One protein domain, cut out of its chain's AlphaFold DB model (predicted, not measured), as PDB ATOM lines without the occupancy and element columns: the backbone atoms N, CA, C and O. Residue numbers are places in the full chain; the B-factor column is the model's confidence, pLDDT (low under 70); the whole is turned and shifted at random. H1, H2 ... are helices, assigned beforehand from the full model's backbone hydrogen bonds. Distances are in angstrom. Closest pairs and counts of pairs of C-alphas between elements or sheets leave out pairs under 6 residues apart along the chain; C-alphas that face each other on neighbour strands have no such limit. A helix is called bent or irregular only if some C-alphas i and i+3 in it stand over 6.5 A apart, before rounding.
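AT A GLANCE: This is residues 23 to 96 of the 129 residues of the protein "Hypothetical protein" of Pelagomonas calceolata (UniProt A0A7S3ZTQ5). Three helices lie side by side in a flat layer, H1 between H2 and H3, with the end of H3 and the last residues, 90 to 96, sticking out. The printed part has 74 residues with three named helices, H1, H2, H3, and no named strand: all helix. It is only just loose, close to compact, with a radius of gyration of the C-alphas of 13.9 A and spans of 39 by 29 by 13 A.

HOW THE PARTS SIT: H1, residues 23 to 37, and H2, residues 47 to 66, form a helical hairpin and touch, closest at the C-alphas of Pro 23 and Thr 66, 6.2 A apart, at a shallow tilt of 7 degrees, opposite ways. H1 touches H3, residues 71 to 94, closest at the C-alphas of Cys 26 and Leu 78, 5.5 A, at a shallow tilt of 22 degrees, the same way. H2 and H3 are only just apart, their closest C-alphas 8.4 A. Each O i to N i+4 pair is within hydrogen-bond range in H1 and H3, and 14 of 16 in H2.

IN THESE COORDINATES: H1 begins at C-alpha 23 (32.813, 35.151, -0.941) and is 21.0 A long. H2, 27.1 A, is irregular, C-alphas 61 and 64 being 7.2 A apart, with a kink of 29 degrees near residue 60. H3, 34.4 A, ends at C-alpha 94 (63.851, 38.770, -9.723).

THE WHOLE: The C-alphas farthest apart, of Gly 68 and Lys 96, are 42.2 A apart. The printed part has no cut; neither link is long, and that from H2 to H3 is tight. Residues 40 to 45 have pLDDT under 70.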
ATOM      1  N   PRO A  23      32.971  33.997  -0.051       85.69
ATOM      2  CA  PRO A  23      32.813  35.151  -0.941       85.69
ATOM      3  C   PRO A  23      33.524  36.403  -0.415       85.69
ATOM      4  O   PRO A  23      34.227  37.083  -1.163       85.69
ATOM      5  N   CYS A  24      33.411  36.676   0.891       87.19
ATOM      6  CA  CYS A  24      34.066  37.820   1.522       87.19
ATOM      7  C   CYS A  24      35.592  37.716   1.429       87.19
ATOM      8  O   CYS A  24      36.255  38.696   1.083       87.19
ATOM      9  N   PHE A  25      36.150  36.528   1.676       87.62
ATOM     10  CA  PHE A  25      37.583  36.271   1.513       87.62
ATOM     11  C   PHE A  25      38.047  36.415   0.059       87.62
ATOM     12  O   PHE A  25      39.097  37.014  -0.188       87.62
ATOM     13  N   CYS A  26      37.273  35.921  -0.910       88.75
ATOM     14  CA  CYS A  26      37.569  36.094  -2.333       88.75
ATOM     15  C   CYS A  26      37.619  37.567  -2.727       88.75
ATOM     16  O   CYS A  26      38.604  38.007  -3.321       88.75
ATOM     17  N   VAL A  27      36.600  38.343  -2.351       88.50
ATOM     18  CA  VAL A  27      36.541  39.770  -2.678       88.50
ATOM     19  C   VAL A  27      37.654  40.542  -1.977       88.50
ATOM     20  O   VAL A  27      38.303  41.366  -2.619       88.50
ATOM     21  N   ALA A  28      37.956  40.241  -0.712       88.50
ATOM     22  CA  ALA A  28      39.083  40.851  -0.004       88.50
ATOM     23  C   ALA A  28      40.428  40.548  -0.689       88.50
ATOM     24  O   ALA A  28      41.258  41.442  -0.868       88.50
ATOM     25  N   THR A  29      40.630  39.305  -1.132       88.44
ATOM     26  CA  THR A  29      41.853  38.888  -1.836       88.44
ATOM     27  C   THR A  29      41.968  39.570  -3.202       88.44
ATOM     28  O   THR A  29      43.033  40.087  -3.548       88.44
ATOM     29  N   ALA A  30      40.875  39.635  -3.966       88.06
ATOM     30  CA  ALA A  30      40.824  40.330  -5.251       88.06
ATOM     31  C   ALA A  30      41.059  41.841  -5.100       88.06
ATOM     32  O   ALA A  30      41.802  42.436  -5.882       88.06
ATOM     33  N   TYR A  31      40.494  42.450  -4.056       88.75
ATOM     34  CA  TYR A  31      40.693  43.858  -3.727       88.75
ATOM     35  C   TYR A  31      42.165  44.161  -3.429       88.75
ATOM     36  O   TYR A  31      42.738  45.079  -4.018       88.75
ATOM     37  N   ALA A  32      42.802  43.358  -2.572       86.75
ATOM     38  CA  ALA A  32      44.221  43.507  -2.255       86.75
ATOM     39  C   ALA A  32      45.110  43.313  -3.495       86.75
ATOM     40  O   ALA A  32      46.115  44.006  -3.661       86.75
ATOM     41  N   ASN A  33      44.738  42.397  -4.395       87.31
ATOM     42  CA  ASN A  33      45.470  42.175  -5.640       87.31
ATOM     43  C   ASN A  33      45.383  43.395  -6.579       87.31
ATOM     44  O   ASN A  33      46.405  43.835  -7.106       87.31
ATOM     45  N   LEU A  34      44.197  43.999  -6.727       85.81
ATOM     46  CA  LEU A  34      44.027  45.252  -7.478       85.81
ATOM     47  C   LEU A  34      44.843  46.394  -6.877       85.81
ATOM     48  O   LEU A  34      45.456  47.167  -7.613       85.81
ATOM     49  N   GLU A  35      44.871  46.493  -5.550       84.94
ATOM     50  CA  GLU A  35      45.636  47.526  -4.863       84.94
ATOM     51  C   GLU A  35      47.135  47.403  -5.151       84.94
ATOM     52  O   GLU A  35      47.775  48.409  -5.441       84.94
ATOM     53  N   ARG A  36      47.681  46.182  -5.173       81.06
ATOM     54  CA  ARG A  36      49.098  45.935  -5.492       81.06
ATOM     55  C   ARG A  36      49.436  46.139  -6.967       81.06
ATOM     56  O   ARG A  36      50.505  46.664  -7.278       81.06
ATOM     57  N   GLN A  37      48.554  45.726  -7.877       79.38
ATOM     58  CA  GLN A  37      48.806  45.814  -9.320       79.38
ATOM     59  C   GLN A  37      48.650  47.234  -9.867       79.38
ATOM     60  O   GLN A  37      49.380  47.633 -10.772       79.38
ATOM     61  N   LEU A  38      47.716  48.006  -9.311       79.19
ATOM     62  CA  LEU A  38      47.372  49.345  -9.791       79.19
ATOM     63  C   LEU A  38      47.760  50.446  -8.795       79.19
ATOM     64  O   LEU A  38      47.252  51.569  -8.881       79.19
ATOM     65  N   ALA A  39      48.664  50.150  -7.853       71.06
ATOM     66  CA  ALA A  39      49.283  51.149  -6.989       71.06
ATOM     67  C   ALA A  39      50.034  52.179  -7.848       71.06
ATOM     68  O   ALA A  39      51.167  51.969  -8.278       71.06
ATOM     69  N   ALA A  40      49.378  53.304  -8.118       61.66
ATOM     70  CA  ALA A  40      49.985  54.414  -8.826       61.66
ATOM     71  C   ALA A  40      50.982  55.163  -7.927       61.66
ATOM     72  O   ALA A  40      50.713  55.321  -6.731       61.66
ATOM     73  N   PRO A  41      52.084  55.696  -8.489       62.34
ATOM     74  CA  PRO A  41      52.963  56.609  -7.771       62.34
ATOM     75  C   PRO A  41      52.171  57.801  -7.203       62.34
ATOM     76  O   PRO A  41      51.341  58.374  -7.921       62.34
ATOM     77  N   PRO A  42      52.395  58.187  -5.936       58.50
ATOM     78  CA  PRO A  42      51.677  59.297  -5.324       58.50
ATOM     79  C   PRO A  42      51.983  60.609  -6.063       58.50
ATOM     80  O   PRO A  42      53.146  60.930  -6.300       58.50
ATOM     81  N   GLY A  43      50.943  61.375  -6.415       60.75
ATOM     82  CA  GLY A  43      51.086  62.767  -6.872       60.75
ATOM     83  C   GLY A  43      50.315  63.167  -8.132       60.75
ATOM     84  O   GLY A  43      50.023  64.347  -8.271       60.75
ATOM     85  N   ASN A  44      49.914  62.232  -9.004       61.47
ATOM     86  CA  ASN A  44      49.195  62.550 -10.248       61.47
ATOM     87  C   ASN A  44      47.958  61.660 -10.439       61.47
ATOM     88  O   ASN A  44      48.012  60.456 -10.180       61.47
ATOM     89  N   ALA A  45      46.861  62.230 -10.953       63.16
ATOM     90  CA  ALA A  45      45.736  61.444 -11.453       63.16
ATOM     91  C   ALA A  45      46.246  60.536 -12.579       63.16
ATOM     92  O   ALA A  45      46.640  61.009 -13.645       63.16
ATOM     93  N   SER A  46      46.305  59.236 -12.314       77.31
ATOM     94  CA  SER A  46      46.817  58.252 -13.256       77.31
ATOM     95  C   SER A  46      45.686  57.357 -13.736       77.31
ATOM     96  O   SER A  46      44.760  57.035 -12.989       77.31
ATOM     97  N   ILE A  47      45.788  56.919 -14.990       80.56
ATOM     98  CA  ILE A  47      44.876  55.927 -15.572       80.56
ATOM     99  C   ILE A  47      44.843  54.663 -14.696       80.56
ATOM    100  O   ILE A  47      43.774  54.108 -14.471       80.56
ATOM    101  N   ALA A  48      45.984  54.272 -14.114       80.38
ATOM    102  CA  ALA A  48      46.072  53.172 -13.154       80.38
ATOM    103  C   ALA A  48      45.255  53.431 -11.876       80.38
ATOM    104  O   ALA A  48      44.527  52.552 -11.423       80.38
ATOM    105  N   GLY A  49      45.303  54.647 -11.323       82.44
ATOM    106  CA  GLY A  49      44.500  55.034 -10.163       82.44
ATOM    107  C   GLY A  49      42.995  55.041 -10.455       82.44
ATOM    108  O   GLY A  49      42.212  54.565  -9.634       82.44
ATOM    109  N   ALA A  50      42.587  55.514 -11.636       83.56
ATOM    110  CA  ALA A  50      41.192  55.453 -12.073       83.56
ATOM    111  C   ALA A  50      40.723  54.003 -12.277       83.56
ATOM    112  O   ALA A  50      39.678  53.620 -11.755       83.56
ATOM    113  N   ALA A  51      41.523  53.179 -12.960       84.88
ATOM    114  CA  ALA A  51      41.249  51.757 -13.155       84.88
ATOM    115  C   ALA A  51      41.137  51.004 -11.821       84.88
ATOM    116  O   ALA A  51      40.245  50.174 -11.665       84.88
ATOM    117  N   LYS A  52      41.977  51.344 -10.831       86.81
ATOM    118  CA  LYS A  52      41.897  50.792  -9.473       86.81
ATOM    119  C   LYS A  52      40.548  51.095  -8.834       86.81
ATOM    120  O   LYS A  52      39.866  50.174  -8.400       86.81
ATOM    121  N   ASN A  53      40.153  52.367  -8.803       87.50
ATOM    122  CA  ASN A  53      38.908  52.787  -8.159       87.50
ATOM    123  C   ASN A  53      37.683  52.165  -8.847       87.50
ATOM    124  O   ASN A  53      36.765  51.706  -8.169       87.50
ATOM    125  N   ILE A  54      37.685  52.098 -10.182       88.69
ATOM    126  CA  ILE A  54      36.622  51.442 -10.957       88.69
ATOM    127  C   ILE A  54      36.584  49.942 -10.649       88.69
ATOM    128  O   ILE A  54      35.511  49.406 -10.393       88.69
ATOM    129  N   GLY A  55      37.737  49.269 -10.629       87.62
ATOM    130  CA  GLY A  55      37.830  47.843 -10.312       87.62
ATOM    131  C   GLY A  55      37.358  47.519  -8.894       87.62
ATOM    132  O   GLY A  55      36.627  46.554  -8.690       87.62
ATOM    133  N   GLN A  56      37.704  48.358  -7.917       89.75
ATOM    134  CA  GLN A  56      37.234  48.227  -6.537       89.75
ATOM    135  C   GLN A  56      35.719  48.432  -6.433       89.75
ATOM    136  O   GLN A  56      35.040  47.643  -5.778       89.75
ATOM    137  N   LEU A  57      35.171  49.437  -7.124       90.00
ATOM    138  CA  LEU A  57      33.726  49.658  -7.171       90.00
ATOM    139  C   LEU A  57      33.003  48.482  -7.840       90.00
ATOM    140  O   LEU A  57      31.973  48.037  -7.339       90.00
ATOM    141  N   ALA A  58      33.555  47.946  -8.930       89.25
ATOM    142  CA  ALA A  58      33.010  46.782  -9.617       89.25
ATOM    143  C   ALA A  58      32.999  45.539  -8.711       89.25
ATOM    144  O   ALA A  58      31.997  44.827  -8.684       89.25
ATOM    145  N   LEU A  59      34.057  45.311  -7.923       88.75
ATOM    146  CA  LEU A  59      34.115  44.224  -6.935       88.75
ATOM    147  C   LEU A  59      33.050  44.376  -5.844       88.75
ATOM    148  O   LEU A  59      32.361  43.416  -5.509       88.75
ATOM    149  N   ILE A  60      32.875  45.587  -5.313       88.44
ATOM    150  CA  ILE A  60      31.842  45.855  -4.304       88.44
ATOM    151  C   ILE A  60      30.445  45.668  -4.911       88.44
ATOM    152  O   ILE A  60      29.574  45.079  -4.280       88.44
ATOM    153  N   ALA A  61      30.228  46.112  -6.149       89.94
ATOM    154  CA  ALA A  61      28.949  45.957  -6.837       89.94
ATOM    155  C   ALA A  61      28.620  44.491  -7.171       89.94
ATOM    156  O   ALA A  61      27.450  44.118  -7.205       89.94
ATOM    157  N   THR A  62      29.634  43.651  -7.398       84.56
ATOM    158  CA  THR A  62      29.461  42.220  -7.704       84.56
ATOM    159  C   THR A  62      29.361  41.331  -6.463       84.56
ATOM    160  O   THR A  62      28.939  40.180  -6.593       84.56
ATOM    161  N   MET A  63      29.632  41.846  -5.255       85.94
ATOM    162  CA  MET A  63      29.481  41.102  -3.991       85.94
ATOM    163  C   MET A  63      28.134  40.364  -3.868       85.94
ATOM    164  O   MET A  63      28.169  39.153  -3.672       85.94
ATOM    165  N   PRO A  64      26.955  41.003  -4.043       86.62
ATOM    166  CA  PRO A  64      25.662  40.328  -3.867       86.62
ATOM    167  C   PRO A  64      25.459  39.148  -4.821       86.62
ATOM    168  O   PRO A  64      24.875  38.138  -4.446       86.62
ATOM    169  N   VAL A  65      25.978  39.264  -6.047       87.06
ATOM    170  CA  VAL A  65      25.934  38.194  -7.055       87.06
ATOM    171  C   VAL A  65      26.841  37.033  -6.644       87.06
ATOM    172  O   VAL A  65      26.507  35.870  -6.852       87.06
ATOM    173  N   THR A  66      27.969  37.351  -6.015       85.44
ATOM    174  CA  THR A  66      29.002  36.390  -5.623       85.44
ATOM    175  C   THR A  66      28.499  35.434  -4.527       85.44
ATOM    176  O   THR A  66      28.779  34.242  -4.587       85.44
ATOM    177  N   PHE A  67      27.631  35.891  -3.613       85.75
ATOM    178  CA  PHE A  67      27.001  35.040  -2.583       85.75
ATOM    179  C   PHE A  67      26.127  33.897  -3.128       85.75
ATOM    180  O   PHE A  67      25.866  32.933  -2.409       85.75
ATOM    181  N   GLY A  68      25.666  33.983  -4.377       85.25
ATOM    182  CA  GLY A  68      24.883  32.922  -5.018       85.25
ATOM    183  C   GLY A  68      25.728  31.822  -5.664       85.25
ATOM    184  O   GLY A  68      25.168  30.854  -6.175       85.25
ATOM    185  N   LEU A  69      27.056  31.971  -5.695       86.38
ATOM    186  CA  LEU A  69      27.941  31.056  -6.413       86.38
ATOM    187  C   LEU A  69      28.400  29.886  -5.518       86.38
ATOM    188  O   LEU A  69      28.576  30.065  -4.310       86.38
ATOM    189  N   PRO A  70      28.654  28.695  -6.092       87.62
ATOM    190  CA  PRO A  70      29.197  27.557  -5.348       87.62
ATOM    191  C   PRO A  70      30.551  27.877  -4.703       87.62
ATOM    192  O   PRO A  70      31.372  28.604  -5.275       87.62
ATOM    193  N   SER A  71      30.840  27.308  -3.536       84.25
ATOM    194  CA  SER A  71      32.130  27.487  -2.850       84.25
ATOM    195  C   SER A  71      33.325  27.000  -3.691       84.25
ATOM    196  O   SER A  71      34.392  27.618  -3.662       84.25
ATOM    197  N   GLY A  72      33.144  25.988  -4.548       84.38
ATOM    198  CA  GLY A  72      34.167  25.540  -5.500       84.38
ATOM    199  C   GLY A  72      34.594  26.615  -6.512       84.38
ATOM    200  O   GLY A  72      35.785  26.755  -6.798       84.38
ATOM    201  N   PHE A  73      33.655  27.432  -7.006       87.88
ATOM    202  CA  PHE A  73      33.976  28.555  -7.900       87.88
ATOM    203  C   PHE A  73      34.861  29.582  -7.193       87.88
ATOM    204  O   PHE A  73      35.855  30.065  -7.737       87.88
ATOM    205  N   HIS A  74      34.516  29.886  -5.950       88.00
ATOM    206  CA  HIS A  74      35.260  30.833  -5.148       88.00
ATOM    207  C   HIS A  74      36.668  30.336  -4.804       88.00
ATOM    208  O   HIS A  74      37.619  31.107  -4.888       88.00
ATOM    209  N   LEU A  75      36.843  29.051  -4.488       86.12
ATOM    210  CA  LEU A  75      38.169  28.458  -4.288       86.12
ATOM    211  C   LEU A  75      39.042  28.536  -5.538       86.12
ATOM    212  O   LEU A  75      40.223  28.896  -5.461       86.12
ATOM    213  N   PHE A  76      38.463  28.230  -6.699       88.94
ATOM    214  CA  PHE A  76      39.139  28.418  -7.978       88.94
ATOM    215  C   PHE A  76      39.570  29.880  -8.152       88.94
ATOM    216  O   PHE A  76      40.734  30.161  -8.441       88.94
ATOM    217  N   TRP A  77      38.670  30.825  -7.896       89.62
ATOM    218  CA  TRP A  77      38.990  32.242  -8.008       89.62
ATOM    219  C   TRP A  77      40.077  32.675  -7.011       89.62
ATOM    220  O   TRP A  77      41.024  33.372  -7.382       89.62
ATOM    221  N   LEU A  78      39.998  32.227  -5.760       87.81
ATOM    222  CA  LEU A  78      40.963  32.555  -4.714       87.81
ATOM    223  C   LEU A  78      42.355  32.017  -5.055       87.81
ATOM    224  O   LEU A  78      43.327  32.765  -4.991       87.81
ATOM    225  N   SER A  79      42.448  30.756  -5.477       89.19
ATOM    226  CA  SER A  79      43.715  30.140  -5.890       89.19
ATOM    227  C   SER A  79      44.317  30.816  -7.124       89.19
ATOM    228  O   SER A  79      45.511  31.106  -7.132       89.19
ATOM    229  N   SER A  80      43.499  31.157  -8.125       88.31
ATOM    230  CA  SER A  80      43.943  31.911  -9.304       88.31
ATOM    231  C   SER A  80      44.473  33.298  -8.920       88.31
ATOM    232  O   SER A  80      45.571  33.682  -9.325       88.31
ATOM    233  N   THR A  81      43.756  34.019  -8.055       88.88
ATOM    234  CA  THR A  81      44.164  35.352  -7.578       88.88
ATOM    235  C   THR A  81      45.453  35.282  -6.757       88.88
ATOM    236  O   THR A  81      46.342  36.120  -6.926       88.88
ATOM    237  N   ALA A  82      45.581  34.268  -5.898       87.19
ATOM    238  CA  ALA A  82      46.788  34.012  -5.119       87.19
ATOM    239  C   ALA A  82      47.979  33.676  -6.024       87.19
ATOM    240  O   ALA A  82      49.068  34.210  -5.818       87.19
ATOM    241  N   PHE A  83      47.768  32.861  -7.060       88.75
ATOM    242  CA  PHE A  83      48.790  32.558  -8.056       88.75
ATOM    243  C   PHE A  83      49.247  33.821  -8.795       88.75
ATOM    244  O   PHE A  83      50.449  34.063  -8.899       88.75
ATOM    245  N   THR A  84      48.320  34.680  -9.236       87.19
ATOM    246  CA  THR A  84      48.669  35.970  -9.850       87.19
ATOM    247  C   THR A  84      49.491  36.836  -8.898       87.19
ATOM    248  O   THR A  84      50.542  37.338  -9.293       87.19
ATOM    249  N   ALA A  85      49.073  36.972  -7.638       84.44
ATOM    250  CA  ALA A  85      49.807  37.764  -6.654       84.44
ATOM    251  C   ALA A  85      51.222  37.213  -6.409       84.44
ATOM    252  O   ALA A  85      52.188  37.974  -6.407       84.44
ATOM    253  N   LEU A  86      51.353  35.891  -6.262       87.75
ATOM    254  CA  LEU A  86      52.638  35.231  -6.053       87.75
ATOM    255  C   LEU A  86      53.560  35.386  -7.266       87.75
ATOM    256  O   LEU A  86      54.735  35.701  -7.101       87.75
ATOM    257  N   SER A  87      53.029  35.207  -8.477       85.75
ATOM    258  CA  SER A  87      53.800  35.390  -9.710       85.75
ATOM    259  C   SER A  87      54.293  36.832  -9.855       85.75
ATOM    260  O   SER A  87      55.464  37.048 -10.155       85.75
ATOM    261  N   GLY A  88      53.446  37.822  -9.548       83.00
ATOM    262  CA  GLY A  88      53.821  39.233  -9.566       83.00
ATOM    263  C   GLY A  88      54.964  39.547  -8.599       83.00
ATOM    264  O   GLY A  88      55.938  40.182  -8.994       83.00
ATOM    265  N   GLU A  89      54.888  39.071  -7.356       83.12
ATOM    266  CA  GLU A  89      55.967  39.262  -6.376       83.12
ATOM    267  C   GLU A  89      57.252  38.526  -6.772       83.12
ATOM    268  O   GLU A  89      58.341  39.088  -6.654       83.12
ATOM    269  N   ALA A  90      57.146  37.306  -7.307       85.19
ATOM    270  CA  ALA A  90      58.301  36.553  -7.788       85.19
ATOM    271  C   ALA A  90      59.069  37.326  -8.876       85.19
ATOM    272  O   ALA A  90      60.294  37.435  -8.799       85.19
ATOM    273  N   PHE A  91      58.360  37.933  -9.833       84.00
ATOM    274  CA  PHE A  91      58.987  38.778 -10.853       84.00
ATOM    275  C   PHE A  91      59.589  40.059 -10.268       84.00
ATOM    276  O   PHE A  91      60.693  40.431 -10.648       84.00
ATOM    277  N   ARG A  92      58.942  40.704  -9.289       79.75
ATOM    278  CA  ARG A  92      59.500  41.900  -8.623       79.75
ATOM    279  C   ARG A  92      60.792  41.615  -7.864       79.75
ATOM    280  O   ARG A  92      61.677  42.467  -7.828       79.75
ATOM    281  N   VAL A  93      60.889  40.448  -7.231       80.00
ATOM    282  CA  VAL A  93      62.106  40.014  -6.536       80.00
ATOM    283  C   VAL A  93      63.220  39.724  -7.539       80.00
ATOM    284  O   VAL A  93      64.365  40.099  -7.286       80.00
ATOM    285  N   LEU A  94      62.888  39.101  -8.673       82.25
ATOM    286  CA  LEU A  94      63.851  38.770  -9.723       82.25
ATOM    287  C   LEU A  94      64.365  40.013 -10.472       82.25
ATOM    288  O   LEU A  94      65.566  40.123 -10.697       82.25
ATOM    289  N   ASP A  95      63.492  40.970 -10.786       78.31
ATOM    290  CA  ASP A  95      63.818  42.201 -11.527       78.31
ATOM    291  C   ASP A  95      64.427  43.308 -10.651       78.31
ATOM    292  O   ASP A  95      64.536  44.462 -11.078       78.31
ATOM    293  N   LYS A  96      64.826  43.005  -9.408       74.12
ATOM    294  CA  LYS A  96      65.441  44.002  -8.527       74.12
ATOM    295  C   LYS A  96      66.719  44.538  -9.193       74.12
ATOM    296  O   LYS A  96      67.675  43.776  -9.357       74.12
TER     297      LYS A  96